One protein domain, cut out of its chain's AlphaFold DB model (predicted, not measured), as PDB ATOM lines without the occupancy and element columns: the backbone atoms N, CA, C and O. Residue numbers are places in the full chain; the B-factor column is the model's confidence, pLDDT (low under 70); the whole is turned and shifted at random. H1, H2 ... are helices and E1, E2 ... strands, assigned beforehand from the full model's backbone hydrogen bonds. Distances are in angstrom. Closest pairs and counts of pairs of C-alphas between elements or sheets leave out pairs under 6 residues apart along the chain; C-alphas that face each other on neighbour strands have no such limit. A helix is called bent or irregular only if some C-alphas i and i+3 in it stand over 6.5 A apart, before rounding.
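AT A GLANCE: This is residues 45 to 200 of the 209 residues of an uncharacterized protein of Euryarchaeota archaeon (UniProt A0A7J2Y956). One strongly twisted sheet of seven strands makes the core, with H3 and H4 side by side over one face and H2 on the other face, where the sheet curls round it. H1 packs on the end of the sheet made by E1 and E2, and the loop of residues 151 to 163 lies far from it at the other end of the longest axis. The printed part has 156 residues, with four named helices and seven named strands in the order H1 E1 E2 E3 E4 H2 E5 H3 E6 E7 H4. The sheet, E1 E2 E3 E4 E7 E6 E5, is antiparallel throughout, and the class is mixed. It is compact, with a radius of gyration of the C-alphas of 15.0 A, and spans 47 by 35 by 25 A.

IN THESE COORDINATES: Look for the sheet in E1, residues 59 to 64; E2, 70 to 74; E3, 78 to 83; E4, 86 to 91; E7, 164 to 170; E6, 144 to 150; and E5, 114 to 119. E6 and E7 are each 20.3 A long. Find C-alpha 45 at (-54.232, -7.328, -20.832), where H1, residues 45 to 58, begins its 20.9 A. H2 is residues 100 to 110, 15.2 A, and H3 is residues 126 to 139, 19.6 A. H4, residues 179 to 200, runs 29.0 A to C-alpha 200 at (-15.214, -3.741, -16.458), with a kink of 51 degrees near residue 186. H1 and H4 are irregular: C-alphas 54 and 57 are 7.1 A apart, and C-alphas 184 and 187 are 7.7 A apart.

HOW THE PARTS SIT: E1 to E4 form a meander, each strand the antiparallel neighbour of the one before; look at N 63 and O 71, 2.9 A, N 72 and O 80, 2.8 A, and N 81 and O 88, 2.9 A. Next come E4 and E7, with N 89 and O 168 at 2.8 A, the hairpin E6 and E7, with N 147 and O 167 at 2.8 A, and E6 and E5, with N 116 and O 148 at 2.8 A. Three layers, helices on both faces of the sheet, have H1, H3 and H4 on one face and H2 on the other. H4 has a height over the sheet of 7.8 A. H3 and H4 touch, closest at the C-alphas of Leu 139 and Arg 181, 5.8 A, at a shallow tilt of 12 degrees, opposite ways. H4 touches H1 with residues 179 to 183 alone, closest at the C-alphas of Phe 51 and Ala 179, 5.6 A. H2 is apart from H1, H3 and H4; its closest C-alpha to E2 is Ala 100, 5.4 A from that of Leu 73. In H2 and H3 every O i to N i+4 pair is within hydrogen-bond range; in H1 8 of 10 are, and in H4 16 of 18.

THE WHOLE: The C-alphas of Arg 46 and Gly 154 are the two farthest apart, 47.1 A. The printed part has no cut, and the link from E6 to E7, 13 residues, is long. The mean pLDDT of the printed part is 82.3; look for values under 70 at residues 66 to 68, 83 to 85, 93 to 96, 154 to 162, 173 to 177 and 200.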
ATOM      1  N   LEU A  45     -54.298  -6.097 -21.619       78.81
ATOM      2  CA  LEU A  45     -54.232  -7.328 -20.832       78.81
ATOM      3  C   LEU A  45     -53.973  -8.550 -21.712       78.81
ATOM      4  O   LEU A  45     -53.084  -9.337 -21.401       78.81
ATOM      5  N   ARG A  46     -54.681  -8.681 -22.843       82.25
ATOM      6  CA  ARG A  46     -54.460  -9.790 -23.784       82.25
ATOM      7  C   ARG A  46     -53.023  -9.807 -24.309       82.25
ATOM      8  O   ARG A  46     -52.376 -10.845 -24.274       82.25
ATOM      9  N   ARG A  47     -52.495  -8.648 -24.712       78.44
ATOM     10  CA  ARG A  47     -51.103  -8.509 -25.176       78.44
ATOM     11  C   ARG A  47     -50.077  -8.845 -24.097       78.44
ATOM     12  O   ARG A  47     -49.063  -9.465 -24.395       78.44
ATOM     13  N   SER A  48     -50.329  -8.423 -22.859       76.25
ATOM     14  CA  SER A  48     -49.468  -8.761 -21.722       76.25
ATOM     15  C   SER A  48     -49.480 -10.265 -21.463       76.25
ATOM     16  O   SER A  48     -48.424 -10.866 -21.321       76.25
ATOM     17  N   HIS A  49     -50.662 -10.884 -21.465       81.31
ATOM     18  CA  HIS A  49     -50.798 -12.328 -21.315       81.31
ATOM     19  C   HIS A  49     -50.057 -13.086 -22.424       81.31
ATOM     20  O   HIS A  49     -49.261 -13.966 -22.121       81.31
ATOM     21  N   GLU A  50     -50.250 -12.709 -23.693       83.00
ATOM     22  CA  GLU A  50     -49.518 -13.284 -24.832       83.00
ATOM     23  C   GLU A  50     -47.998 -13.169 -24.635       83.00
ATOM     24  O   GLU A  50     -47.285 -14.163 -24.757       83.00
ATOM     25  N   PHE A  51     -47.505 -11.994 -24.234       83.44
ATOM     26  CA  PHE A  51     -46.086 -11.764 -23.957       83.44
ATOM     27  C   PHE A  51     -45.536 -12.690 -22.860       83.44
ATOM     28  O   PHE A  51     -44.540 -13.375 -23.084       83.44
ATOM     29  N   TYR A  52     -46.183 -12.751 -21.692       83.44
ATOM     30  CA  TYR A  52     -45.715 -13.601 -20.591       83.44
ATOM     31  C   TYR A  52     -45.880 -15.089 -20.892       83.44
ATOM     32  O   TYR A  52     -45.018 -15.875 -20.512       83.44
ATOM     33  N   SER A  53     -46.923 -15.484 -21.628       83.88
ATOM     34  CA  SER A  53     -47.104 -16.879 -22.041       83.88
ATOM     35  C   SER A  53     -45.959 -17.368 -22.936       83.88
ATOM     36  O   SER A  53     -45.512 -18.500 -22.791       83.88
ATOM     37  N   GLN A  54     -45.420 -16.490 -23.792       85.06
ATOM     38  CA  GLN A  54     -44.255 -16.788 -24.630       85.06
ATOM     39  C   GLN A  54     -42.939 -16.823 -23.842       85.06
ATOM     40  O   GLN A  54     -42.038 -17.567 -24.211       85.06
ATOM     41  N   LEU A  55     -42.816 -16.046 -22.761       84.88
ATOM     42  CA  LEU A  55     -41.660 -16.129 -21.858       84.88
ATOM     43  C   LEU A  55     -41.695 -17.389 -20.980       84.88
ATOM     44  O   LEU A  55     -40.636 -17.881 -20.588       84.88
ATOM     45  N   GLY A  56     -42.899 -17.906 -20.707       84.44
ATOM     46  CA  GLY A  56     -43.203 -19.020 -19.805       84.44
ATOM     47  C   GLY A  56     -42.194 -20.172 -19.784       84.44
ATOM     48  O   GLY A  56     -41.759 -20.531 -18.693       84.44
ATOM     49  N   PRO A  57     -41.749 -20.713 -20.936       87.19
ATOM     50  CA  PRO A  57     -40.837 -21.860 -20.973       87.19
ATOM     51  C   PRO A  57     -39.502 -21.661 -20.242       87.19
ATOM     52  O   PRO A  57     -38.878 -22.638 -19.843       87.19
ATOM     53  N   ARG A  58     -39.047 -20.413 -20.076       87.88
ATOM     54  CA  ARG A  58     -37.769 -20.074 -19.424       87.88
ATOM     55  C   ARG A  58     -37.953 -19.397 -18.068       87.88
ATOM     56  O   ARG A  58     -36.971 -19.038 -17.422       87.88
ATOM     57  N   MET A  59     -39.193 -19.165 -17.641       89.62
ATOM     58  CA  MET A  59     -39.500 -18.495 -16.379       89.62
ATOM     59  C   MET A  59     -39.330 -19.476 -15.219       89.62
ATOM     60  O   MET A  59     -39.975 -20.517 -15.176       89.62
ATOM     61  N   LYS A  60     -38.471 -19.124 -14.264       89.81
ATOM     62  CA  LYS A  60     -38.239 -19.890 -13.036       89.81
ATOM     63  C   LYS A  60     -39.119 -19.407 -11.888       89.81
ATOM     64  O   LYS A  60     -39.632 -20.220 -11.133       89.81
ATOM     65  N   ASP A  61     -39.248 -18.091 -11.735       89.00
ATOM     66  CA  ASP A  61     -40.027 -17.471 -10.661       89.00
ATOM     67  C   ASP A  61     -40.605 -16.125 -11.123       89.00
ATOM     68  O   ASP A  61     -40.045 -15.457 -11.998       89.00
ATOM     69  N   VAL A  62     -41.743 -15.725 -10.558       88.06
ATOM     70  CA  VAL A  62     -42.493 -14.532 -10.966       88.06
ATOM     71  C   VAL A  62     -43.059 -13.843  -9.749       88.06
ATOM     72  O   VAL A  62     -43.686 -14.473  -8.905       88.06
ATOM     73  N   ASP A  63     -42.908 -12.525  -9.705       86.44
ATOM     74  CA  ASP A  63     -43.493 -11.719  -8.646       86.44
ATOM     75  C   ASP A  63     -44.192 -10.481  -9.216       86.44
ATOM     76  O   ASP A  63     -43.616  -9.677  -9.966       86.44
ATOM     77  N   VAL A  64     -45.471 -10.343  -8.874       81.38
ATOM     78  CA  VAL A  64     -46.372  -9.305  -9.380       81.38
ATOM     79  C   VAL A  64     -46.605  -8.285  -8.277       81.38
ATOM     80  O   VAL A  64     -47.242  -8.563  -7.266       81.38
ATOM     81  N   HIS A  65     -46.127  -7.060  -8.489       73.06
ATOM     82  CA  HIS A  65     -46.114  -6.038  -7.447       73.06
ATOM     83  C   HIS A  65     -47.085  -4.893  -7.751       73.06
ATOM     84  O   HIS A  65     -46.673  -3.766  -8.047       73.06
ATOM     85  N   GLY A  66     -48.387  -5.176  -7.658       64.81
ATOM     86  CA  GLY A  66     -49.451  -4.189  -7.874       64.81
ATOM     87  C   GLY A  66     -49.298  -3.438  -9.204       64.81
ATOM     88  O   GLY A  66     -48.980  -4.030 -10.231       64.81
ATOM     89  N   LEU A  67     -49.463  -2.110  -9.187       57.66
ATOM     90  CA  LEU A  67     -49.317  -1.255 -10.379       57.66
ATOM     91  C   LEU A  67     -47.861  -1.073 -10.857       57.66
ATOM     92  O   LEU A  67     -47.643  -0.491 -11.915       57.66
ATOM     93  N   ARG A  68     -46.852  -1.529 -10.099       58.44
ATOM     94  CA  ARG A  68     -45.422  -1.270 -10.388       58.44
ATOM     95  C   ARG A  68     -44.792  -2.259 -11.375       58.44
ATOM     96  O   ARG A  68     -43.605  -2.132 -11.685       58.44
ATOM     97  N   GLY A  69     -45.579  -3.215 -11.864       72.88
ATOM     98  CA  GLY A  69     -45.193  -4.158 -12.907       72.88
ATOM     99  C   GLY A  69     -44.806  -5.545 -12.396       72.88
ATOM    100  O   GLY A  69     -44.836  -5.843 -11.199       72.88
ATOM    101  N   VAL A  70     -44.456  -6.403 -13.352       83.62
ATOM    102  CA  VAL A  70     -44.059  -7.796 -13.129       83.62
ATOM    103  C   VAL A  70     -42.537  -7.884 -13.078       83.62
ATOM    104  O   VAL A  70     -41.838  -7.253 -13.879       83.62
ATOM    105  N   THR A  71     -42.031  -8.658 -12.122       88.31
ATOM    106  CA  THR A  71     -40.635  -9.096 -12.067       88.31
ATOM    107  C   THR A  71     -40.589 -10.580 -12.384       88.31
ATOM    108  O   THR A  71     -41.357 -11.356 -11.824       88.31
ATOM    109  N   VAL A  72     -39.700 -10.968 -13.288       89.75
ATOM    110  CA  VAL A  72     -39.542 -12.346 -13.747       89.75
ATOM    111  C   VAL A  72     -38.098 -12.758 -13.520       89.75
ATOM    112  O   VAL A  72     -37.183 -12.036 -13.906       89.75
ATOM    113  N   LEU A  73     -37.892 -13.911 -12.904       91.06
ATOM    114  CA  LEU A  73     -36.606 -14.583 -12.822       91.06
ATOM    115  C   LEU A  73     -36.600 -15.719 -13.840       91.06
ATOM    116  O   LEU A  73     -37.491 -16.566 -13.827       91.06
ATOM    117  N   PHE A  74     -35.596 -15.749 -14.705       91.50
ATOM    118  CA  PHE A  74     -35.400 -16.827 -15.665       91.50
ATOM    119  C   PHE A  74     -34.551 -17.960 -15.076       91.50
ATOM    120  O   PHE A  74     -33.838 -17.790 -14.084       91.50
ATOM    121  N   ASP A  75     -34.630 -19.131 -15.699       89.56
ATOM    122  CA  ASP A  75     -33.850 -20.328 -15.367       89.56
ATOM    123  C   ASP A  75     -32.333 -20.099 -15.414       89.56
ATOM    124  O   ASP A  75     -31.593 -20.607 -14.571       89.56
ATOM    125  N   ASN A  76     -31.878 -19.242 -16.325       87.94
ATOM    126  CA  ASN A  76     -30.498 -18.804 -16.424       87.94
ATOM    127  C   ASN A  76     -30.131 -17.732 -15.380       87.94
ATOM    128  O   ASN A  76     -29.070 -17.139 -15.480       87.94
ATOM    129  N   GLY A  77     -30.966 -17.434 -14.385       86.19
ATOM    130  CA  GLY A  77     -30.641 -16.451 -13.347       86.19
ATOM    131  C   GLY A  77     -30.641 -14.996 -13.830       86.19
ATOM    132  O   GLY A  77     -30.209 -14.106 -13.096       86.19
ATOM    133  N   LEU A  78     -31.129 -14.721 -15.042       90.19
ATOM    134  CA  LEU A  78     -31.417 -13.366 -15.486       90.19
ATOM    135  C   LEU A  78     -32.737 -12.896 -14.866       90.19
ATOM    136  O   LEU A  78     -33.715 -13.635 -14.779       90.19
ATOM    137  N   VAL A  79     -32.778 -11.642 -14.449       90.25
ATOM    138  CA  VAL A  79     -33.961 -10.987 -13.902       90.25
ATOM    139  C   VAL A  79     -34.475 -10.003 -14.936       90.25
ATOM    140  O   VAL A  79     -33.745  -9.103 -15.347       90.25
ATOM    141  N   TYR A  80     -35.741 -10.135 -15.307       89.38
ATOM    142  CA  TYR A  80     -36.479  -9.170 -16.106       89.38
ATOM    143  C   TYR A  80     -37.416  -8.337 -15.234       89.38
ATOM    144  O   TYR A  80     -38.149  -8.847 -14.387       89.38
ATOM    145  N   GLN A  81     -37.403  -7.028 -15.464       86.75
ATOM    146  CA  GLN A  81     -38.315  -6.076 -14.846       86.75
ATOM    147  C   GLN A  81     -38.904  -5.170 -15.921       86.75
ATOM    148  O   GLN A  81     -38.173  -4.534 -16.688       86.75
ATOM    149  N   ALA A  82     -40.230  -5.063 -15.941       77.75
ATOM    150  CA  ALA A  82     -40.889  -4.040 -16.738       77.75
ATOM    151  C   ALA A  82     -40.479  -2.646 -16.222       77.75
ATOM    152  O   ALA A  82     -40.527  -2.368 -15.018       77.75
ATOM    153  N   ALA A  83     -40.046  -1.773 -17.131       69.50
ATOM    154  CA  ALA A  83     -39.749  -0.373 -16.853       69.50
ATOM    155  C   ALA A  83     -40.612   0.529 -17.743       69.50
ATOM    156  O   ALA A  83     -40.985   0.138 -18.848       69.50
ATOM    157  N   ASP A  84     -40.865   1.759 -17.291       66.12
ATOM    158  CA  ASP A  84     -41.752   2.718 -17.975       66.12
ATOM    159  C   ASP A  84     -41.326   3.013 -19.427       66.12
ATOM    160  O   ASP A  84     -42.147   3.361 -20.270       66.12
ATOM    161  N   TYR A  85     -40.040   2.818 -19.738       64.50
ATOM    162  CA  TYR A  85     -39.444   3.110 -21.044       64.50
ATOM    163  C   TYR A  85     -38.914   1.871 -21.781       64.50
ATOM    164  O   TYR A  85     -38.249   2.014 -22.809       64.50
ATOM    165  N   GLY A  86     -39.157   0.653 -21.280       77.06
ATOM    166  CA  GLY A  86     -38.632  -0.554 -21.914       77.06
ATOM    167  C   GLY A  86     -38.458  -1.758 -20.994       77.06
ATOM    168  O   GLY A  86     -39.128  -1.895 -19.974       77.06
ATOM    169  N   LEU A  87     -37.549  -2.648 -21.383       83.81
ATOM    170  CA  LEU A  87     -37.201  -3.846 -20.628       83.81
ATOM    171  C   LEU A  87     -35.906  -3.607 -19.868       83.81
ATOM    172  O   LEU A  87     -34.921  -3.123 -20.433       83.81
ATOM    173  N   ARG A  88     -35.913  -3.970 -18.590       88.12
ATOM    174  CA  ARG A  88     -34.737  -3.958 -17.735       88.12
ATOM    175  C   ARG A  88     -34.303  -5.387 -17.462       88.12
ATOM    176  O   ARG A  88     -35.116  -6.183 -17.000       88.12
ATOM    177  N   PHE A  89     -33.026  -5.663 -17.692       89.25
ATOM    178  CA  PHE A  89     -32.396  -6.933 -17.365       89.25
ATOM    179  C   PHE A  89     -31.272  -6.729 -16.360       89.25
ATOM    180  O   PHE A  89     -30.489  -5.789 -16.489       89.25
ATOM    181  N   SER A  90     -31.182  -7.611 -15.377       88.81
ATOM    182  CA  SER A  90     -30.083  -7.659 -14.411       88.81
ATOM    183  C   SER A  90     -29.743  -9.102 -14.068       88.81
ATOM    184  O   SER A  90     -30.572  -9.988 -14.239       88.81
ATOM    185  N   VAL A  91     -28.541  -9.348 -13.564       87.06
ATOM    186  CA  VAL A  91     -28.151 -10.685 -13.090       87.06
ATOM    187  C   VAL A  91     -28.660 -10.882 -11.661       87.06
ATOM    188  O   VAL A  91     -28.592  -9.950 -10.852       87.06
ATOM    189  N   ALA A  92     -29.175 -12.076 -11.356       80.44
ATOM    190  CA  ALA A  92     -29.537 -12.467 -10.000       80.44
ATOM    191  C   ALA A  92     -28.364 -12.252  -9.030       80.44
ATOM    192  O   ALA A  92     -27.196 -12.461  -9.362       80.44
ATOM    193  N   GLY A  93     -28.688 -11.797  -7.821       69.38
ATOM    194  CA  GLY A  93     -27.715 -11.616  -6.748       69.38
ATOM    195  C   GLY A  93     -27.138 -12.945  -6.238       69.38
ATOM    196  O   GLY A  93     -27.638 -14.013  -6.583       69.38
ATOM    197  N   PRO A  94     -26.119 -12.896  -5.362       65.25
ATOM    198  CA  PRO A  94     -25.340 -14.063  -4.923       65.25
ATOM    199  C   PRO A  94     -26.103 -15.062  -4.030       65.25
ATOM    200  O   PRO A  94     -25.520 -16.017  -3.528       65.25
ATOM    201  N   VAL A  95     -27.395 -14.845  -3.789       61.50
ATOM    202  CA  VAL A  95     -28.193 -15.668  -2.877       61.50
ATOM    203  C   VAL A  95     -28.494 -17.017  -3.536       61.50
ATOM    204  O   VAL A  95     -29.092 -17.057  -4.608       61.50
ATOM    205  N   ALA A  96     -28.139 -18.124  -2.874       61.16
ATOM    206  CA  ALA A  96     -28.324 -19.488  -3.391       61.16
ATOM    207  C   ALA A  96     -29.783 -19.808  -3.787       61.16
ATOM    208  O   ALA A  96     -30.026 -20.532  -4.750       61.16
ATOM    209  N   ALA A  97     -30.756 -19.211  -3.089       72.56
ATOM    210  CA  ALA A  97     -32.185 -19.271  -3.400       72.56
ATOM    211  C   ALA A  97     -32.717 -17.893  -3.834       72.56
ATOM    212  O   ALA A  97     -33.591 -17.304  -3.195       72.56
ATOM    213  N   PHE A  98     -32.138 -17.320  -4.891       78.31
ATOM    214  CA  PHE A  98     -32.599 -16.041  -5.421       78.31
ATOM    215  C   PHE A  98     -34.020 -16.163  -5.999       78.31
ATOM    216  O   PHE A  98     -34.271 -17.023  -6.840       78.31
ATOM    217  N   THR A  99     -34.933 -15.294  -5.558       84.81
ATOM    218  CA  THR A  99     -36.338 -15.236  -5.996       84.81
ATOM    219  C   THR A  99     -36.635 -13.930  -6.734       84.81
ATOM    220  O   THR A  99     -35.886 -12.949  -6.636       84.81
ATOM    221  N   ALA A 100     -37.762 -13.865  -7.441       82.38
ATOM    222  CA  ALA A 100     -38.244 -12.640  -8.077       82.38
ATOM    223  C   ALA A 100     -38.509 -11.514  -7.048       82.38
ATOM    224  O   ALA A 100     -38.264 -10.336  -7.330       82.38
ATOM    225  N   ARG A 101     -38.883 -11.869  -5.811       83.06
ATOM    226  CA  ARG A 101     -39.002 -10.925  -4.687       83.06
ATOM    227  C   ARG A 101     -37.653 -10.335  -4.271       83.06
ATOM    228  O   ARG A 101     -37.547  -9.126  -4.042       83.06
ATOM    229  N   ASN A 102     -36.602 -11.159  -4.228       81.50
ATOM    230  CA  ASN A 102     -35.237 -10.697  -3.949       81.50
ATOM    231  C   ASN A 102     -34.760  -9.714  -5.031       81.50
ATOM    232  O   ASN A 102     -34.168  -8.682  -4.712       81.50
ATOM    233  N   ALA A 103     -35.106  -9.961  -6.298       80.81
ATOM    234  CA  ALA A 103     -34.859  -9.032  -7.402       80.81
ATOM    235  C   ALA A 103     -35.526  -7.663  -7.219       80.81
ATOM    236  O   ALA A 103     -34.946  -6.634  -7.586       80.81
ATOM    237  N   LEU A 104     -36.730  -7.605  -6.641       79.62
ATOM    238  CA  LEU A 104     -37.356  -6.323  -6.327       79.62
ATOM    239  C   LEU A 104     -36.580  -5.573  -5.233       79.62
ATOM    240  O   LEU A 104     -36.364  -4.362  -5.349       79.62
ATOM    241  N   LEU A 105     -36.154  -6.268  -4.176       78.00
ATOM    242  CA  LEU A 105     -35.348  -5.663  -3.112       78.00
ATOM    243  C   LEU A 105     -34.011  -5.150  -3.657       78.00
ATOM    244  O   LEU A 105     -33.658  -3.996  -3.409       78.00
ATOM    245  N   GLN A 106     -33.343  -5.935  -4.503       78.44
ATOM    246  CA  GLN A 106     -32.134  -5.518  -5.213       78.44
ATOM    247  C   GLN A 106     -32.395  -4.278  -6.077       78.44
ATOM    248  O   GLN A 106     -31.621  -3.321  -6.032       78.44
ATOM    249  N   ARG A 107     -33.528  -4.222  -6.795       78.88
ATOM    250  CA  ARG A 107     -33.931  -3.033  -7.564       78.88
ATOM    251  C   ARG A 107     -34.084  -1.803  -6.680       78.88
ATOM    252  O   ARG A 107     -33.708  -0.721  -7.111       78.88
ATOM    253  N   ARG A 108     -34.642  -1.926  -5.475       78.56
ATOM    254  CA  ARG A 108     -34.720  -0.801  -4.523       78.56
ATOM    255  C   ARG A 108     -33.328  -0.401  -4.034       78.56
ATOM    256  O   ARG A 108     -33.041   0.790  -3.950       78.56
ATOM    257  N   GLY A 109     -32.465  -1.382  -3.786       76.44
ATOM    258  CA  GLY A 109     -31.057  -1.182  -3.453       76.44
ATOM    259  C   GLY A 109     -30.285  -0.410  -4.528       76.44
ATOM    260  O   GLY A 109     -29.509   0.473  -4.175       76.44
ATOM    261  N   LEU A 110     -30.562  -0.644  -5.818       79.06
ATOM    262  CA  LEU A 110     -29.911   0.053  -6.941       79.06
ATOM    263  C   LEU A 110     -29.998   1.582  -6.848       79.06
ATOM    264  O   LEU A 110     -29.031   2.259  -7.177       79.06
ATOM    265  N   TRP A 111     -31.112   2.140  -6.361       76.81
ATOM    266  CA  TRP A 111     -31.277   3.598  -6.199       76.81
ATOM    267  C   TRP A 111     -30.280   4.202  -5.211       76.81
ATOM    268  O   TRP A 111     -30.043   5.405  -5.206       76.81
ATOM    269  N   ARG A 112     -29.716   3.362  -4.345       79.06
ATOM    270  CA  ARG A 112     -28.729   3.735  -3.339       79.06
ATOM    271  C   ARG A 112     -27.299   3.475  -3.823       79.06
ATOM    272  O   ARG A 112     -26.366   3.810  -3.096       79.06
ATOM    273  N   MET A 113     -27.111   2.875  -4.997       84.12
ATOM    274  CA  MET A 113     -25.797   2.551  -5.552       84.12
ATOM    275  C   MET A 113     -25.269   3.688  -6.430       84.12
ATOM    276  O   MET A 113     -26.031   4.429  -7.046       84.12
ATOM    277  N   LYS A 114     -23.944   3.817  -6.496       86.12
ATOM    278  CA  LYS A 114     -23.263   4.760  -7.381       86.12
ATOM    279  C   LYS A 114     -23.056   4.104  -8.744       86.12
ATOM    280  O   LYS A 114     -22.545   2.988  -8.815       86.12
ATOM    281  N   THR A 115     -23.414   4.793  -9.822       87.69
ATOM    282  CA  THR A 115     -23.037   4.371 -11.178       87.69
ATOM    283  C   THR A 115     -21.526   4.507 -11.329       87.69
ATOM    284  O   THR A 115     -20.990   5.603 -11.174       87.69
ATOM    285  N   VAL A 116     -20.843   3.404 -11.618       86.19
ATOM    286  CA  VAL A 116     -19.384   3.373 -11.814       86.19
ATOM    287  C   VAL A 116     -18.999   3.266 -13.282       86.19
ATOM    288  O   VAL A 116     -17.938   3.739 -13.665       86.19
ATOM    289  N   SER A 117     -19.866   2.689 -14.116       86.94
ATOM    290  CA  SER A 117     -19.667   2.647 -15.561       86.94
ATOM    291  C   SER A 117     -21.003   2.670 -16.293       86.94
ATOM    292  O   SER A 117     -22.040   2.252 -15.766       86.94
ATOM    293  N   LYS A 118     -20.971   3.195 -17.514       90.94
ATOM    294  CA  LYS A 118     -22.123   3.358 -18.391       90.94
ATOM    295  C   LYS A 118     -21.692   3.064 -19.821       90.94
ATOM    296  O   LYS A 118     -20.749   3.669 -20.323       90.94
ATOM    297  N   VAL A 119     -22.411   2.156 -20.466       90.75
ATOM    298  CA  VAL A 119     -22.206   1.770 -21.860       90.75
ATOM    299  C   VAL A 119     -23.455   2.127 -22.649       90.75
ATOM    300  O   VAL A 119     -24.578   1.829 -22.244       90.75
ATOM    301  N   GLY A 120     -23.260   2.784 -23.780       91.81
ATOM    302  CA  GLY A 120     -24.307   3.127 -24.731       91.81
ATOM    303  C   GLY A 120     -23.686   3.427 -26.086       91.81
ATOM    304  O   GLY A 120     -22.478   3.296 -26.258       91.81
ATOM    305  N   ARG A 121     -24.488   3.888 -27.049       88.94
ATOM    306  CA  ARG A 121     -24.039   4.099 -28.440       88.94
ATOM    307  C   ARG A 121     -22.703   4.855 -28.557       88.94
ATOM    308  O   ARG A 121     -21.816   4.446 -29.302       88.94
ATOM    309  N   ASN A 122     -22.554   5.916 -27.761       88.88
ATOM    310  CA  ASN A 122     -21.400   6.820 -27.788       88.88
ATOM    311  C   ASN A 122     -20.631   6.850 -26.451       88.88
ATOM    312  O   ASN A 122     -19.907   7.804 -26.195       88.88
ATOM    313  N   GLN A 123     -20.844   5.883 -25.551       86.88
ATOM    314  CA  GLN A 123     -20.229   5.872 -24.215       86.88
ATOM    315  C   GLN A 123     -19.744   4.470 -23.850       86.88
ATOM    316  O   GLN A 123     -20.446   3.492 -24.101       86.88
ATOM    317  N   GLY A 124     -18.576   4.394 -23.216       86.88
ATOM    318  CA  GLY A 124     -17.958   3.145 -22.782       86.88
ATOM    319  C   GLY A 124     -17.029   2.502 -23.827       86.88
ATOM    320  O   GLY A 124     -16.878   3.030 -24.929       86.88
ATOM    321  N   PRO A 125     -16.397   1.370 -23.474       87.19
ATOM    322  CA  PRO A 125     -15.404   0.686 -24.308       87.19
ATOM    323  C   PRO A 125     -15.985   0.144 -25.616       87.19
ATOM    324  O   PRO A 125     -17.099  -0.375 -25.629       87.19
ATOM    325  N   ASP A 126     -15.208   0.191 -26.700       88.50
ATOM    326  CA  ASP A 126     -15.643  -0.200 -28.051       88.50
ATOM    327  C   ASP A 126     -16.228  -1.609 -28.116       88.50
ATOM    328  O   ASP A 126     -17.312  -1.807 -28.659       88.50
ATOM    329  N   THR A 127     -15.569  -2.580 -27.487       87.94
ATOM    330  CA  THR A 127     -16.028  -3.974 -27.444       87.94
ATOM    331  C   THR A 127     -17.380  -4.117 -26.739       87.94
ATOM    332  O   THR A 127     -18.264  -4.815 -27.235       87.94
ATOM    333  N   ALA A 128     -17.590  -3.401 -25.629       88.62
ATOM    334  CA  ALA A 128     -18.860  -3.392 -24.908       88.62
ATOM    335  C   ALA A 128     -19.961  -2.664 -25.695       88.62
ATOM    336  O   ALA A 128     -21.112  -3.102 -25.690       88.62
ATOM    337  N   ARG A 129     -19.618  -1.580 -26.406       92.38
ATOM    338  CA  ARG A 129     -20.552  -0.862 -27.285       92.38
ATOM    339  C   ARG A 129     -21.012  -1.745 -28.440       92.38
ATOM    340  O   ARG A 129     -22.211  -1.835 -28.674       92.38
ATOM    341  N   VAL A 130     -20.087  -2.431 -29.112       92.81
ATOM    342  CA  VAL A 130     -20.391  -3.350 -30.222       92.81
ATOM    343  C   VAL A 130     -21.266  -4.513 -29.750       92.81
ATOM    344  O   VAL A 130     -22.259  -4.834 -30.399       92.81
ATOM    345  N   ALA A 131     -20.959  -5.107 -28.594       92.31
ATOM    346  CA  ALA A 131     -21.775  -6.180 -28.026       92.31
ATOM    347  C   ALA A 131     -23.195  -5.704 -27.664       92.31
ATOM    348  O   ALA A 131     -24.180  -6.365 -28.003       92.31
ATOM    349  N   LEU A 132     -23.315  -4.532 -27.028       93.31
ATOM    350  CA  LEU A 132     -24.606  -3.938 -26.678       93.31
ATOM    351  C   LEU A 132     -25.428  -3.576 -27.922       93.31
ATOM    352  O   LEU A 132     -26.642  -3.774 -27.930       93.31
ATOM    353  N   GLU A 133     -24.779  -3.069 -28.969       93.75
ATOM    354  CA  GLU A 133     -25.423  -2.714 -30.234       93.75
ATOM    355  C   GLU A 133     -25.894  -3.962 -30.992       93.75
ATOM    356  O   GLU A 133     -27.036  -4.003 -31.446       93.75
ATOM    357  N   SER A 134     -25.090  -5.029 -31.021       93.50
ATOM    358  CA  SER A 134     -25.506  -6.320 -31.586       93.50
ATOM    359  C   SER A 134     -26.737  -6.882 -30.867       93.50
ATOM    360  O   SER A 134     -27.690  -7.328 -31.509       93.50
ATOM    361  N   LEU A 135     -26.766  -6.809 -29.530       92.56
ATOM    362  CA  LEU A 135     -27.951  -7.181 -28.754       92.56
ATOM    363  C   LEU A 135     -29.136  -6.269 -29.078       92.56
ATOM    364  O   LEU A 135     -30.238  -6.773 -29.277       92.56
ATOM    365  N   ARG A 136     -28.929  -4.948 -29.175       92.56
ATOM    366  CA  ARG A 136     -29.978  -3.985 -29.546       92.56
ATOM    367  C   ARG A 136     -30.627  -4.364 -30.877       92.56
ATOM    368  O   ARG A 136     -31.854  -4.343 -30.962       92.56
ATOM    369  N   GLU A 137     -29.829  -4.702 -31.886       90.81
ATOM    370  CA  GLU A 137     -30.297  -5.074 -33.223       90.81
ATOM    371  C   GLU A 137     -31.052  -6.403 -33.229       90.81
ATOM    372  O   GLU A 137     -32.189  -6.442 -33.701       90.81
ATOM    373  N   LYS A 138     -30.487  -7.461 -32.628       90.19
ATOM    374  CA  LYS A 138     -31.145  -8.780 -32.517       90.19
ATOM    375  C   LYS A 138     -32.479  -8.696 -31.785       90.19
ATOM    376  O   LYS A 138     -33.464  -9.325 -32.165       90.19
ATOM    377  N   LEU A 139     -32.523  -7.865 -30.752       87.62
ATOM    378  CA  LEU A 139     -33.727  -7.593 -29.985       87.62
ATOM    379  C   LEU A 139     -34.699  -6.640 -30.702       87.62
ATOM    380  O   LEU A 139     -35.865  -6.560 -30.326       87.62
ATOM    381  N   GLY A 140     -34.271  -5.919 -31.741       87.12
ATOM    382  CA  GLY A 140     -35.080  -4.894 -32.410       87.12
ATOM    383  C   GLY A 140     -35.408  -3.693 -31.513       87.12
ATOM    384  O   GLY A 140     -36.462  -3.074 -31.657       87.12
ATOM    385  N   SER A 141     -34.534  -3.383 -30.555       88.00
ATOM    386  CA  SER A 141     -34.709  -2.282 -29.607       88.00
ATOM    387  C   SER A 141     -34.365  -0.926 -30.240       88.00
ATOM    388  O   SER A 141     -33.418  -0.803 -31.022       88.00
ATOM    389  N   ARG A 142     -35.094   0.139 -29.874       89.75
ATOM    390  CA  ARG A 142     -34.835   1.500 -30.394       89.75
ATOM    391  C   ARG A 142     -33.519   2.072 -29.867       89.75
ATOM    392  O   ARG A 142     -32.791   2.733 -30.597       89.75
ATOM    393  N   TRP A 143     -33.239   1.844 -28.591       90.81
ATOM    394  CA  TRP A 143     -31.988   2.228 -27.946       90.81
ATOM    395  C   TRP A 143     -31.624   1.200 -26.883       90.81
ATOM    396  O   TRP A 143     -32.491   0.481 -26.380       90.81
ATOM    397  N   ALA A 144     -30.344   1.126 -26.539       92.50
ATOM    398  CA  ALA A 144     -29.854   0.263 -25.480       92.50
ATOM    399  C   ALA A 144     -28.848   1.014 -24.606       92.50
ATOM    400  O   ALA A 144     -28.057   1.817 -25.103       92.50
ATOM    401  N   TRP A 145     -28.897   0.749 -23.304       93.62
ATOM    402  CA  TRP A 145     -27.916   1.218 -22.334       93.62
ATOM    403  C   TRP A 145     -27.578   0.092 -21.373       93.62
ATOM    404  O   TRP A 145     -28.465  -0.653 -20.969       93.62
ATOM    405  N   ALA A 146     -26.327   0.016 -20.949       92.50
ATOM    406  CA  ALA A 146     -25.916  -0.826 -19.842       92.50
ATOM    407  C   ALA A 146     -25.227   0.014 -18.768       92.50
ATOM    408  O   ALA A 146     -24.540   0.993 -19.060       92.50
ATOM    409  N   PHE A 147     -25.435  -0.357 -17.516       90.94
ATOM    410  CA  PHE A 147     -24.940   0.355 -16.352       90.94
ATOM    411  C   PHE A 147     -24.318  -0.639 -15.390       90.94
ATOM    412  O   PHE A 147     -24.910  -1.678 -15.087       90.94
ATOM    413  N   LEU A 148     -23.150  -0.275 -14.878       89.75
ATOM    414  CA  LEU A 148     -22.530  -0.925 -13.742       89.75
ATOM    415  C   LEU A 148     -22.693  -0.014 -12.531       89.75
ATOM    416  O   LEU A 148     -22.310   1.159 -12.556       89.75
ATOM    417  N   PHE A 149     -23.247  -0.571 -11.469       87.50
ATOM    418  CA  PHE A 149     -23.446   0.088 -10.192       87.50
ATOM    419  C   PHE A 149     -22.572  -0.568  -9.132       87.50
ATOM    420  O   PHE A 149     -22.407  -1.788  -9.125       87.50
ATOM    421  N   ARG A 150     -22.059   0.238  -8.204       85.44
ATOM    422  CA  ARG A 150     -21.321  -0.213  -7.024       85.44
ATOM    423  C   ARG A 150     -21.908   0.421  -5.770       85.44
ATOM    424  O   ARG A 150     -22.351   1.574  -5.784       85.44
ATOM    425  N   ARG A 151     -21.930  -0.334  -4.678       83.31
ATOM    426  CA  ARG A 151     -22.265   0.173  -3.349       83.31
ATOM    427  C   ARG A 151     -21.267   1.284  -2.965       83.31
ATOM    428  O   ARG A 151     -20.070   1.088  -3.152       83.31
ATOM    429  N   PRO A 152     -21.728   2.445  -2.467       79.75
ATOM    430  CA  PRO A 152     -20.832   3.476  -1.950       79.75
ATOM    431  C   PRO A 152     -20.044   2.952  -0.747       79.75
ATOM    432  O   PRO A 152     -20.616   2.252   0.093       79.75
ATOM    433  N   ASP A 153     -18.768   3.318  -0.654       73.56
ATOM    434  CA  ASP A 153     -17.914   2.938   0.471       73.56
ATOM    435  C   ASP A 153     -18.479   3.508   1.792       73.56
ATOM    436  O   ASP A 153     -19.052   4.600   1.820       73.56
ATOM    437  N   GLY A 154     -18.380   2.744   2.886       66.62
ATOM    438  CA  GLY A 154     -18.851   3.157   4.218       66.62
ATOM    439  C   GLY A 154     -20.325   2.870   4.535       66.62
ATOM    440  O   GLY A 154     -20.785   3.201   5.626       66.62
ATOM    441  N   ARG A 155     -21.086   2.234   3.632       66.62
ATOM    442  CA  ARG A 155     -22.414   1.697   3.983       66.62
ATOM    443  C   ARG A 155     -22.319   0.275   4.540       66.62
ATOM    444  O   ARG A 155     -21.545  -0.513   4.001       66.62
ATOM    445  N   PRO A 156     -23.130  -0.074   5.561       64.06
ATOM    446  CA  PRO A 156     -23.146  -1.425   6.102       64.06
ATOM    447  C   PRO A 156     -23.493  -2.430   5.005       64.06
ATOM    448  O   PRO A 156     -24.349  -2.167   4.151       64.06
ATOM    449  N   ALA A 157     -22.802  -3.569   5.035       62.25
ATOM    450  CA  ALA A 157     -23.069  -4.658   4.120       62.25
ATOM    451  C   ALA A 157     -24.489  -5.176   4.370       62.25
ATOM    452  O   ALA A 157     -24.792  -5.704   5.437       62.25
ATOM    453  N   ASP A 158     -25.375  -4.984   3.397       63.50
ATOM    454  CA  ASP A 158     -26.697  -5.598   3.425       63.50
ATOM    455  C   ASP A 158     -26.547  -7.039   2.905       63.50
ATOM    456  O   ASP A 158     -26.077  -7.206   1.774       63.50
ATOM    457  N   PRO A 159     -26.911  -8.063   3.699       56.62
ATOM    458  CA  PRO A 159     -26.755  -9.471   3.333       56.62
ATOM    459  C   PRO A 159     -27.607  -9.890   2.125       56.62
ATOM    460  O   PRO A 159     -27.354 -10.936   1.532       56.62
ATOM    461  N   VAL A 160     -28.607  -9.090   1.738       57.81
ATOM    462  CA  VAL A 160     -29.490  -9.360   0.592       57.81
ATOM    463  C   VAL A 160     -29.108  -8.523  -0.631       57.81
ATOM    464  O   VAL A 160     -29.376  -8.922  -1.768       57.81
ATOM    465  N   ALA A 161     -28.467  -7.367  -0.440       62.25
ATOM    466  CA  ALA A 161     -28.064  -6.507  -1.548       62.25
ATOM    467  C   ALA A 161     -26.628  -6.815  -2.003       62.25
ATOM    468  O   ALA A 161     -25.699  -6.881  -1.206       62.25
ATOM    469  N   ALA A 162     -26.433  -6.958  -3.312       69.56
ATOM    470  CA  ALA A 162     -25.110  -7.163  -3.892       69.56
ATOM    471  C   ALA A 162     -24.233  -5.895  -3.778       69.56
ATOM    472  O   ALA A 162     -24.739  -4.771  -3.848       69.56
ATOM    473  N   ASP A 163     -22.914  -6.069  -3.631       75.88
ATOM    474  CA  ASP A 163     -21.937  -4.963  -3.613       75.88
ATOM    475  C   ASP A 163     -21.809  -4.257  -4.965       75.88
ATOM    476  O   ASP A 163     -21.462  -3.077  -5.051       75.88
ATOM    477  N   TRP A 164     -22.131  -4.974  -6.033       78.25
ATOM    478  CA  TRP A 164     -22.180  -4.483  -7.398       78.25
ATOM    479  C   TRP A 164     -23.476  -4.958  -8.051       78.25
ATOM    480  O   TRP A 164     -24.083  -5.947  -7.641       78.25
ATOM    481  N   ALA A 165     -23.915  -4.250  -9.081       84.62
ATOM    482  CA  ALA A 165     -25.050  -4.669  -9.882       84.62
ATOM    483  C   ALA A 165     -24.863  -4.220 -11.326       84.62
ATOM    484  O   ALA A 165     -24.428  -3.099 -11.581       84.62
ATOM    485  N   VAL A 166     -25.216  -5.092 -12.266       88.75
ATOM    486  CA  VAL A 166     -25.204  -4.775 -13.693       88.75
ATOM    487  C   VAL A 166     -26.627  -4.758 -14.205       88.75
ATOM    488  O   VAL A 166     -27.410  -5.663 -13.907       88.75
ATOM    489  N   VAL A 167     -26.959  -3.724 -14.966       90.88
ATOM    490  CA  VAL A 167     -28.293  -3.541 -15.527       90.88
ATOM    491  C   VAL A 167     -28.182  -3.166 -16.993       90.88
ATOM    492  O   VAL A 167     -27.510  -2.193 -17.320       90.88
ATOM    493  N   ALA A 168     -28.897  -3.873 -17.864       91.88
ATOM    494  CA  ALA A 168     -29.148  -3.444 -19.235       91.88
ATOM    495  C   ALA A 168     -30.593  -2.961 -19.388       91.88
ATOM    496  O   ALA A 168     -31.530  -3.539 -18.838       91.88
ATOM    497  N   LEU A 169     -30.769  -1.882 -20.141       91.50
ATOM    498  CA  LEU A 169     -32.041  -1.279 -20.501       91.50
ATOM    499  C   LEU A 169     -32.174  -1.290 -22.018       91.50
ATOM    500  O   LEU A 169     -31.311  -0.766 -22.720       91.50
ATOM    501  N   PHE A 170     -33.287  -1.820 -22.505       90.19
ATOM    502  CA  PHE A 170     -33.626  -1.846 -23.923       90.19
ATOM    503  C   PHE A 170     -34.994  -1.198 -24.113       90.19
ATOM    504  O   PHE A 170     -35.969  -1.624 -23.494       90.19
ATOM    505  N   ALA A 171     -35.085  -0.167 -24.952       87.50
ATOM    506  CA  ALA A 171     -36.356   0.492 -25.221       87.50
ATOM    507  C   ALA A 171     -37.184  -0.190 -26.299       87.50
ATOM    508  O   ALA A 171     -36.791  -0.274 -27.466       87.50
ATOM    509  N   TYR A 172     -38.408  -0.538 -25.912       77.94
ATOM    510  CA  TYR A 172     -39.385  -1.155 -26.792       77.94
ATOM    511  C   TYR A 172     -40.615  -0.275 -26.935       77.94
ATOM    512  O   TYR A 172     -41.388  -0.153 -25.986       77.94
ATOM    513  N   PRO A 173     -40.870   0.269 -28.134       60.62
ATOM    514  CA  PRO A 173     -42.140   0.926 -28.405       60.62
ATOM    515  C   PRO A 173     -43.315  -0.072 -28.457       60.62
ATOM    516  O   PRO A 173     -44.463   0.337 -28.316       60.62
ATOM    517  N   ARG A 174     -43.061  -1.380 -28.657       66.69
ATOM    518  CA  ARG A 174     -44.090  -2.438 -28.725       66.69
ATOM    519  C   ARG A 174     -43.620  -3.739 -28.055       66.69
ATOM    520  O   ARG A 174     -43.174  -4.653 -28.735       66.69
ATOM    521  N   GLN A 175     -43.738  -3.829 -26.728       63.41
ATOM    522  CA  GLN A 175     -43.244  -4.973 -25.934       63.41
ATOM    523  C   GLN A 175     -43.827  -6.337 -26.358       63.41
ATOM    524  O   GLN A 175     -43.102  -7.324 -26.416       63.41
ATOM    525  N   ALA A 176     -45.116  -6.393 -26.711       58.34
ATOM    526  CA  ALA A 176     -45.817  -7.657 -26.965       58.34
ATOM    527  C   ALA A 176     -45.342  -8.434 -28.211       58.34
ATOM    528  O   ALA A 176     -45.614  -9.621 -28.320       58.34
ATOM    529  N   GLN A 177     -44.635  -7.793 -29.148       63.25
ATOM    530  CA  GLN A 177     -44.189  -8.438 -30.392       63.25
ATOM    531  C   GLN A 177     -42.790  -9.063 -30.289       63.25
ATOM    532  O   GLN A 177     -42.308  -9.625 -31.270       63.25
ATOM    533  N   THR A 178     -42.141  -8.984 -29.124       73.00
ATOM    534  CA  THR A 178     -40.707  -9.286 -29.009       73.00
ATOM    535  C   THR A 178     -40.369 -10.446 -28.074       73.00
ATOM    536  O   THR A 178     -39.192 -10.748 -27.906       73.00
ATOM    537  N   ALA A 179     -41.359 -11.111 -27.469       78.19
ATOM    538  CA  ALA A 179     -41.095 -12.168 -26.487       78.19
ATOM    539  C   ALA A 179     -40.223 -13.304 -27.052       78.19
ATOM    540  O   ALA A 179     -39.228 -13.637 -26.420       78.19
ATOM    541  N   HIS A 180     -40.497 -13.797 -28.267       82.75
ATOM    542  CA  HIS A 180     -39.641 -14.796 -28.930       82.75
ATOM    543  C   HIS A 180     -38.169 -14.350 -29.036       82.75
ATOM    544  O   HIS A 180     -37.278 -15.058 -28.583       82.75
ATOM    545  N   ARG A 181     -37.901 -13.124 -29.513       84.38
ATOM    546  CA  ARG A 181     -36.518 -12.619 -29.642       84.38
ATOM    547  C   ARG A 181     -35.829 -12.457 -28.295       84.38
ATOM    548  O   ARG A 181     -34.615 -12.584 -28.215       84.38
ATOM    549  N   ILE A 182     -36.586 -12.124 -27.248       85.75
ATOM    550  CA  ILE A 182     -36.040 -12.022 -25.893       85.75
ATOM    551  C   ILE A 182     -35.613 -13.403 -25.419       85.75
ATOM    552  O   ILE A 182     -34.481 -13.528 -24.967       85.75
ATOM    553  N   VAL A 183     -36.484 -14.411 -25.560       87.75
ATOM    554  CA  VAL A 183     -36.198 -15.806 -25.188       87.75
ATOM    555  C   VAL A 183     -34.923 -16.294 -25.872       87.75
ATOM    556  O   VAL A 183     -34.014 -16.755 -25.185       87.75
ATOM    557  N   ASP A 184     -34.802 -16.076 -27.183       90.12
ATOM    558  CA  ASP A 184     -33.636 -16.490 -27.977       90.12
ATOM    559  C   ASP A 184     -32.330 -15.795 -27.559       90.12
ATOM    560  O   ASP A 184     -31.236 -16.278 -27.850       90.12
ATOM    561  N   GLN A 185     -32.419 -14.631 -26.911       91.88
ATOM    562  CA  GLN A 185     -31.264 -13.825 -26.517       91.88
ATOM    563  C   GLN A 185     -31.020 -13.804 -25.004       91.88
ATOM    564  O   GLN A 185     -30.091 -13.123 -24.571       91.88
ATOM    565  N   LEU A 186     -31.782 -14.540 -24.183       90.88
ATOM    566  CA  LEU A 186     -31.625 -14.518 -22.719       90.88
ATOM    567  C   LEU A 186     -30.196 -14.854 -22.282       90.88
ATOM    568  O   LEU A 186     -29.639 -14.168 -21.421       90.88
ATOM    569  N   ASP A 187     -29.592 -15.874 -22.889       92.62
ATOM    570  CA  ASP A 187     -28.237 -16.313 -22.546       92.62
ATOM    571  C   ASP A 187     -27.176 -15.334 -23.056       92.62
ATOM    572  O   ASP A 187     -26.211 -15.044 -22.350       92.62
ATOM    573  N   ALA A 188     -27.393 -14.727 -24.226       92.19
ATOM    574  CA  ALA A 188     -26.515 -13.686 -24.757       92.19
ATOM    575  C   ALA A 188     -26.557 -12.406 -23.902       92.19
ATOM    576  O   ALA A 188     -25.517 -11.805 -23.632       92.19
ATOM    577  N   ILE A 189     -27.743 -12.006 -23.428       92.19
ATOM    578  CA  ILE A 189     -27.913 -10.874 -22.507       92.19
ATOM    579  C   ILE A 189     -27.203 -11.169 -21.188       92.19
ATOM    580  O   ILE A 189     -26.469 -10.316 -20.688       92.19
ATOM    581  N   ARG A 190     -27.391 -12.370 -20.628       91.38
ATOM    582  CA  ARG A 190     -26.700 -12.778 -19.401       91.38
ATOM    583  C   ARG A 190     -25.186 -12.738 -19.582       91.38
ATOM    584  O   ARG A 190     -24.515 -12.098 -18.778       91.38
ATOM    585  N   GLY A 191     -24.672 -13.364 -20.640       90.25
ATOM    586  CA  GLY A 191     -23.244 -13.390 -20.944       90.25
ATOM    587  C   GLY A 191     -22.667 -11.985 -21.086       90.25
ATOM    588  O   GLY A 191     -21.639 -11.686 -20.490       90.25
ATOM    589  N   PHE A 192     -23.370 -11.081 -21.774       92.31
ATOM    590  CA  PHE A 192     -22.974  -9.675 -21.863       92.31
ATOM    591  C   PHE A 192     -22.920  -8.986 -20.493       92.31
ATOM    592  O   PHE A 192     -21.959  -8.277 -20.209       92.31
ATOM    593  N   LEU A 193     -23.919  -9.177 -19.626       90.88
ATOM    594  CA  LEU A 193     -23.933  -8.558 -18.295       90.88
ATOM    595  C   LEU A 193     -22.835  -9.117 -17.379       90.88
ATOM    596  O   LEU A 193     -22.242  -8.366 -16.604       90.88
ATOM    597  N   GLU A 194     -22.561 -10.419 -17.459       88.75
ATOM    598  CA  GLU A 194     -21.472 -11.065 -16.723       88.75
ATOM    599  C   GLU A 194     -20.101 -10.619 -17.242       88.75
ATOM    600  O   GLU A 194     -19.215 -10.331 -16.441       88.75
ATOM    601  N   ASP A 195     -19.941 -10.469 -18.555       88.62
ATOM    602  CA  ASP A 195     -18.730  -9.916 -19.158       88.62
ATOM    603  C   ASP A 195     -18.523  -8.458 -18.737       88.62
ATOM    604  O   ASP A 195     -17.427  -8.071 -18.323       88.62
ATOM    605  N   LEU A 196     -19.612  -7.676 -18.736       85.75
ATOM    606  CA  LEU A 196     -19.619  -6.289 -18.284       85.75
ATOM    607  C   LEU A 196     -19.189  -6.184 -16.815       85.75
ATOM    608  O   LEU A 196     -18.449  -5.277 -16.437       85.75
ATOM    609  N   ARG A 197     -19.606  -7.148 -15.989       83.56
ATOM    610  CA  ARG A 197     -19.146  -7.281 -14.607       83.56
ATOM    611  C   ARG A 197     -17.659  -7.621 -14.539       83.56
ATOM    612  O   ARG A 197     -16.927  -6.943 -13.839       83.56
ATOM    613  N   ILE A 198     -17.226  -8.695 -15.190       81.69
ATOM    614  CA  ILE A 198     -15.896  -9.281 -14.971       81.69
ATOM    615  C   ILE A 198     -14.797  -8.391 -15.541       81.69
ATOM    616  O   ILE A 198     -13.824  -8.107 -14.851       81.69
ATOM    617  N   ARG A 199     -14.948  -7.939 -16.788       76.19
ATOM    618  CA  ARG A 199     -13.898  -7.177 -17.477       76.19
ATOM    619  C   ARG A 199     -13.897  -5.695 -17.127       76.19
ATOM    620  O   ARG A 199     -12.906  -5.021 -17.383       76.19
ATOM    621  N   TRP A 200     -15.006  -5.184 -16.595       67.94
ATOM    622  CA  TRP A 200     -15.214  -3.741 -16.458       67.94
ATOM    623  C   TRP A 200     -15.697  -3.308 -15.076       67.94
ATOM    624  O   TRP A 200     -15.915  -2.111 -14.866       67.94
TER     625      TRP A 200